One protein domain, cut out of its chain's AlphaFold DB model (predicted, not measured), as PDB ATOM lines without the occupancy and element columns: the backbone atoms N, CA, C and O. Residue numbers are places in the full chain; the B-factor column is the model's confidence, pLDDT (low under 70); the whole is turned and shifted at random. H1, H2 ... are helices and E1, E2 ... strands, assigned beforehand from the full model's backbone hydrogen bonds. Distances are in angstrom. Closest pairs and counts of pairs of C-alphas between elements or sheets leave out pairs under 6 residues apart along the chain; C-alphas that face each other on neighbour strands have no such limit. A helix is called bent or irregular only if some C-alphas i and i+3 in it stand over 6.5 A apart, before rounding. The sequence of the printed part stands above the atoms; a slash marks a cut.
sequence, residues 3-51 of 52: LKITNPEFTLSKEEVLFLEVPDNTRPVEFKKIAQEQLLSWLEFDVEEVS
ATOM      1  N   LEU A   3     235.370 -30.601 222.516       51.81
ATOM      2  CA  LEU A   3     234.261 -30.007 223.256       51.81
ATOM      3  C   LEU A   3     233.225 -29.520 222.250       51.81
ATOM      4  O   LEU A   3     233.572 -28.802 221.308       51.81
ATOM      5  N   LYS A   4     231.968 -29.908 222.449       69.75
ATOM      6  CA  LYS A   4     230.839 -29.299 221.751       69.75
ATOM      7  C   LYS A   4     230.261 -28.232 222.672       69.75
ATOM      8  O   LYS A   4     229.914 -28.529 223.810       69.75
ATOM      9  N   ILE A   5     230.197 -27.002 222.172       63.25
ATOM     10  CA  ILE A   5     229.634 -25.851 222.879       63.25
ATOM     11  C   ILE A   5     228.445 -25.369 222.056       63.25
ATOM     12  O   ILE A   5     228.599 -25.067 220.870       63.25
ATOM     13  N   THR A   6     227.269 -25.313 222.666       64.31
ATOM     14  CA  THR A   6     226.051 -24.783 222.043       64.31
ATOM     15  C   THR A   6     225.442 -23.712 222.937       64.31
ATOM     16  O   THR A   6     225.388 -23.888 224.148       64.31
ATOM     17  N   ASN A   7     224.994 -22.607 222.340       65.19
ATOM     18  CA  ASN A   7     224.215 -21.572 223.015       65.19
ATOM     19  C   ASN A   7     222.999 -21.239 222.131       65.19
ATOM     20  O   ASN A   7     223.159 -20.541 221.125       65.19
ATOM     21  N   PRO A   8     221.818 -21.809 222.424       62.34
ATOM     22  CA  PRO A   8     220.629 -21.645 221.594       62.34
ATOM     23  C   PRO A   8     219.955 -20.273 221.742       62.34
ATOM     24  O   PRO A   8     219.186 -19.896 220.860       62.34
ATOM     25  N   GLU A   9     220.242 -19.523 222.811       63.19
ATOM     26  CA  GLU A   9     219.565 -18.254 223.122       63.19
ATOM     27  C   GLU A   9     220.384 -17.012 222.749       63.19
ATOM     28  O   GLU A   9     219.849 -15.903 222.678       63.19
ATOM     29  N   PHE A  10     221.673 -17.165 222.437       62.75
ATOM     30  CA  PHE A  10     222.504 -16.022 222.095       62.75
ATOM     31  C   PHE A  10     222.280 -15.530 220.665       62.75
ATOM     32  O   PHE A  10     222.911 -15.972 219.703       62.75
ATOM     33  N   THR A  11     221.417 -14.527 220.550       60.78
ATOM     34  CA  THR A  11     221.300 -13.671 219.370       60.78
ATOM     35  C   THR A  11     221.472 -12.218 219.792       60.78
ATOM     36  O   THR A  11     220.503 -11.539 220.093       60.78
ATOM     37  N   LEU A  12     222.714 -11.722 219.814       62.56
ATOM     38  CA  LEU A  12     222.940 -10.276 219.896       62.56
ATOM     39  C   LEU A  12     222.634  -9.661 218.532       62.56
ATOM     40  O   LEU A  12     223.312  -9.954 217.538       62.56
ATOM     41  N   SER A  13     221.613  -8.809 218.477       60.81
ATOM     42  CA  SER A  13     221.374  -7.978 217.302       60.81
ATOM     43  C   SER A  13     222.611  -7.112 217.051       60.81
ATOM     44  O   SER A  13     223.218  -6.589 217.983       60.81
ATOM     45  N   LYS A  14     222.988  -6.910 215.782       61.22
ATOM     46  CA  LYS A  14     224.146  -6.067 215.410       61.22
ATOM     47  C   LYS A  14     224.037  -4.617 215.904       61.22
ATOM     48  O   LYS A  14     225.024  -3.890 215.848       61.22
ATOM     49  N   GLU A  15     222.850  -4.208 216.334       65.44
ATOM     50  CA  GLU A  15     222.504  -2.847 216.743       65.44
ATOM     51  C   GLU A  15     222.356  -2.703 218.266       65.44
ATOM     52  O   GLU A  15     222.192  -1.588 218.758       65.44
ATOM     53  N   GLU A  16     222.431  -3.799 219.028       69.56
ATOM     54  CA  GLU A  16     222.351  -3.738 220.487       69.56
ATOM     55  C   GLU A  16     223.654  -3.209 221.087       69.56
ATOM     56  O   GLU A  16     224.739  -3.767 220.912       69.56
ATOM     57  N   VAL A  17     223.533  -2.103 221.820       74.25
ATOM     58  CA  VAL A  17     224.633  -1.506 222.574       74.25
ATOM     59  C   VAL A  17     224.557  -2.001 224.009       74.25
ATOM     60  O   VAL A  17     223.593  -1.730 224.723       74.25
ATOM     61  N   LEU A  18     225.600  -2.706 224.433       75.31
ATOM     62  CA  LEU A  18     225.765  -3.172 225.803       75.31
ATOM     63  C   LEU A  18     226.671  -2.203 226.559       75.31
ATOM     64  O   LEU A  18     227.779  -1.896 226.116       75.31
ATOM     65  N   PHE A  19     226.203  -1.738 227.713       81.44
ATOM     66  CA  PHE A  19     226.990  -0.920 228.627       81.44
ATOM     67  C   PHE A  19     227.509  -1.794 229.762       81.44
ATOM     68  O   PHE A  19     226.768  -2.599 230.323       81.44
ATOM     69  N   LEU A  20     228.787  -1.634 230.086       82.50
ATOM     70  CA  LEU A  20     229.456  -2.400 231.124       82.50
ATOM     71  C   LEU A  20     230.140  -1.430 232.077       82.50
ATOM     72  O   LEU A  20     230.976  -0.625 231.660       82.50
ATOM     73  N   GLU A  21     229.763  -1.496 233.348       82.81
ATOM     74  CA  GLU A  21     230.401  -0.714 234.399       82.81
ATOM     75  C   GLU A  21     231.742  -1.356 234.758       82.81
ATOM     76  O   GLU A  21     231.807  -2.517 235.163       82.81
ATOM     77  N   VAL A  22     232.824  -0.600 234.583       85.38
ATOM     78  CA  VAL A  22     234.172  -1.009 234.988       85.38
ATOM     79  C   VAL A  22     234.603  -0.214 236.223       85.38
ATOM     80  O   VAL A  22     234.342   0.986 236.279       85.38
ATOM     81  N   PRO A  23     235.280  -0.836 237.204       87.31
ATOM     82  CA  PRO A  23     235.817  -0.121 238.361       87.31
ATOM     83  C   PRO A  23     236.793   0.996 237.964       87.31
ATOM     84  O   PRO A  23     237.623   0.800 237.073       87.31
ATOM     85  N   ASP A  24     236.771   2.120 238.682       85.50
ATOM     86  CA  ASP A  24     237.564   3.326 238.370       85.50
ATOM     87  C   ASP A  24     239.090   3.106 238.328       85.50
ATOM     88  O   ASP A  24     239.828   3.857 237.693       85.50
ATOM     89  N   ASN A  25     239.589   2.074 239.008       91.50
ATOM     90  CA  ASN A  25     241.009   1.722 239.066       91.50
ATOM     91  C   ASN A  25     241.444   0.723 237.978       91.50
ATOM     92  O   ASN A  25     242.607   0.307 237.961       91.50
ATOM     93  N   THR A  26     240.534   0.337 237.085       90.25
ATOM     94  CA  THR A  26     240.801  -0.622 236.013       90.25
ATOM     95  C   THR A  26     241.710  -0.004 234.959       90.25
ATOM     96  O   THR A  26     241.445   1.083 234.438       90.25
ATOM     97  N   ARG A  27     242.788  -0.701 234.590       90.44
ATOM     98  CA  ARG A  27     243.684  -0.207 233.542       90.44
ATOM     99  C   ARG A  27     243.057  -0.435 232.164       90.44
ATOM    100  O   ARG A  27     242.471  -1.491 231.936       90.44
ATOM    101  N   PRO A  28     243.284   0.453 231.179       86.75
ATOM    102  CA  PRO A  28     242.739   0.275 229.829       86.75
ATOM    103  C   PRO A  28     243.106  -1.049 229.149       86.75
ATOM    104  O   PRO A  28     242.336  -1.586 228.357       86.75
ATOM    105  N   VAL A  29     244.271  -1.611 229.485       88.75
ATOM    106  CA  VAL A  29     244.715  -2.921 228.982       88.75
ATOM    107  C   VAL A  29     243.836  -4.082 229.469       88.75
ATOM    108  O   VAL A  29     243.825  -5.139 228.845       88.75
ATOM    109  N   GLU A  30     243.085  -3.887 230.555       90.06
ATOM    110  CA  GLU A  30     242.209  -4.888 231.171       90.06
ATOM    111  C   GLU A  30     240.778  -4.829 230.617       90.06
ATOM    112  O   GLU A  30     240.067  -5.829 230.679       90.06
ATOM    113  N   PHE A  31     240.369  -3.714 229.997       89.50
ATOM    114  CA  PHE A  31     239.000  -3.520 229.493       89.50
ATOM    115  C   PHE A  31     238.561  -4.624 228.533       89.50
ATOM    116  O   PHE A  31     237.455  -5.147 228.646       89.50
ATOM    117  N   LYS A  32     239.445  -5.022 227.608       86.25
ATOM    118  CA  LYS A  32     239.140  -6.082 226.639       86.25
ATOM    119  C   LYS A  32     238.857  -7.414 227.334       86.25
ATOM    120  O   LYS A  32     237.937  -8.116 226.932       86.25
ATOM    121  N   LYS A  33     239.638  -7.747 228.364       88.56
ATOM    122  CA  LYS A  33     239.488  -8.993 229.116       88.56
ATOM    123  C   LYS A  33     238.183  -8.990 229.915       88.56
ATOM    124  O   LYS A  33     237.432  -9.951 229.833       88.56
ATOM    125  N   ILE A  34     237.885  -7.889 230.602       87.31
ATOM    126  CA  ILE A  34     236.658  -7.741 231.399       87.31
ATOM    127  C   ILE A  34     235.414  -7.823 230.511       87.31
ATOM    128  O   ILE A  34     234.480  -8.553 230.829       87.31
ATOM    129  N   ALA A  35     235.416  -7.135 229.366       85.44
ATOM    130  CA  ALA A  35     234.307  -7.211 228.419       85.44
ATOM    131  C   ALA A  35     234.090  -8.645 227.910       85.44
ATOM    132  O   ALA A  35     232.953  -9.095 227.811       85.44
ATOM    133  N   GLN A  36     235.166  -9.386 227.625       85.00
ATOM    134  CA  GLN A  36     235.073 -10.789 227.219       85.00
ATOM    135  C   GLN A  36     234.513 -11.678 228.334       85.00
ATOM    136  O   GLN A  36     233.628 -12.480 228.065       85.00
ATOM    137  N   GLU A  37     234.993 -11.531 229.569       86.25
ATOM    138  CA  GLU A  37     234.522 -12.319 230.716       86.25
ATOM    139  C   GLU A  37     233.048 -12.051 231.032       86.25
ATOM    140  O   GLU A  37     232.297 -12.994 231.268       86.25
ATOM    141  N   GLN A  38     232.607 -10.794 230.968       81.88
ATOM    142  CA  GLN A  38     231.210 -10.446 231.222       81.88
ATOM    143  C   GLN A  38     230.276 -10.914 230.104       81.88
ATOM    144  O   GLN A  38     229.184 -11.399 230.370       81.88
ATOM    145  N   LEU A  39     230.704 -10.815 228.843       80.25
ATOM    146  CA  LEU A  39     229.934 -11.385 227.739       80.25
ATOM    147  C   LEU A  39     229.820 -12.905 227.891       80.25
ATOM    148  O   LEU A  39     228.744 -13.454 227.700       80.25
ATOM    149  N   LEU A  40     230.909 -13.577 228.275       78.81
ATOM    150  CA  LEU A  40     230.907 -15.015 228.548       78.81
ATOM    151  C   LEU A  40     230.032 -15.396 229.746       78.81
ATOM    152  O   LEU A  40     229.477 -16.486 229.729       78.81
ATOM    153  N   SER A  41     229.885 -14.535 230.755       76.69
ATOM    154  CA  SER A  41     229.017 -14.812 231.907       76.69
ATOM    155  C   SER A  41     227.529 -14.638 231.595       76.69
ATOM    156  O   SER A  41     226.703 -15.307 232.209       76.69
ATOM    157  N   TRP A  42     227.179 -13.784 230.629       75.44
ATOM    158  CA  TRP A  42     225.814 -13.676 230.097       75.44
ATOM    159  C   TRP A  42     225.441 -14.814 229.154       75.44
ATOM    160  O   TRP A  42     224.265 -15.050 228.891       75.44
ATOM    161  N   LEU A  43     226.441 -15.504 228.622       75.62
ATOM    162  CA  LEU A  43     226.253 -16.622 227.724       75.62
ATOM    163  C   LEU A  43     226.048 -17.904 228.540       75.62
ATOM    164  O   LEU A  43     227.001 -18.489 229.047       75.62
ATOM    165  N   GLU A  44     224.806 -18.377 228.627       68.12
ATOM    166  CA  GLU A  44     224.530 -19.729 229.121       68.12
ATOM    167  C   GLU A  44     225.021 -20.752 228.085       68.12
ATOM    168  O   GLU A  44     224.511 -20.839 226.967       68.12
ATOM    169  N   PHE A  45     226.081 -21.483 228.425       70.88
ATOM    170  CA  PHE A  45     226.667 -22.496 227.554       70.88
ATOM    171  C   PHE A  45     226.428 -23.891 228.112       70.88
ATOM    172  O   PHE A  45     226.857 -24.196 229.226       70.88
ATOM    173  N   ASP A  46     225.883 -24.763 227.272       72.00
ATOM    174  CA  ASP A  46     225.940 -26.200 227.505       72.00
ATOM    175  C   ASP A  46     227.252 -26.742 226.933       72.00
ATOM    176  O   ASP A  46     227.565 -26.555 225.747       72.00
ATOM    177  N   VAL A  47     228.044 -27.392 227.790       75.06
ATOM    178  CA  VAL A  47     229.337 -27.981 227.426       75.06
ATOM    179  C   VAL A  47     229.286 -29.485 227.652       75.06
ATOM    180  O   VAL A  47     229.153 -29.947 228.783       75.06
ATOM    181  N   GLU A  48     229.460 -30.245 226.574       80.44
ATOM    182  CA  GLU A  48     229.519 -31.706 226.607       80.44
ATOM    183  C   GLU A  48     230.851 -32.202 226.022       80.44
ATOM    184  O   GLU A  48     231.333 -31.710 224.991       80.44
ATOM    185  N   GLU A  49     231.459 -33.193 226.681       76.31
ATOM    186  CA  GLU A  49     232.595 -33.933 226.132       76.31
ATOM    187  C   GLU A  49     232.086 -34.942 225.099       76.31
ATOM    188  O   GLU A  49     231.221 -35.764 225.394       76.31
ATOM    189  N   VAL A  50     232.640 -34.894 223.887       76.94
ATOM    190  CA  VAL A  50     232.319 -35.855 222.828       76.94
ATOM    191  C   VAL A  50     233.543 -36.698 222.473       76.94
ATOM    192  O   VAL A  50     234.596 -36.178 222.082       76.94
ATOM    193  N   SER A  51     233.381 -38.014 222.611       61.44
ATOM    194  CA  SER A  51     234.265 -39.048 222.064       61.44
ATOM    195  C   SER A  51     233.958 -39.228 220.576       61.44
ATOM    196  O   SER A  51     232.783 -39.273 220.213       61.44
TER     197      SER A  51
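This is residues 3 to 51 of the 52 residues of an uncharacterized protein of Tetragenococcus halophilus subsp. halophilus (UniProt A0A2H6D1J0). A small ribbon of two antiparallel strands, E1 and E2, makes one end of a flat, open loop; H1 and the long link make its two sides, and residues 11 to 17 stick out. The 49 printed residues run E1, H1, E2, of mixed class, with under half in named elements. The whole is only just loose, close to extended, with a radius of gyration of the C-alphas of 14.2 A, spanning 44 by 26 by 13 A.

Find E1, residues 3 to 6, from C-alpha 3 at (234.261, -30.007, 223.256). E2, residues 46 to 50, ends at (232.319, -35.855, 222.828). H1, residues 28 to 42, runs 21.9 A; it is only just irregular, with C-alphas 29 and 32 6.8 A apart.

Look first at E1 and E2, antiparallel at 148 degrees: N 4 and O 48 are 3.2 A apart, within hydrogen-bond range. In H1, 9 of 11 O i to N i+4 pairs are within range. A tight link joins H1 to E2.

The C-alphas of Asp 24 and Ser 51, the two farthest apart, are 45.5 A apart. The printed part has no cut. The link E1 to H1 is long, 21 residues. Confidence is under 70 at residues 3 to 16, 44 and 51.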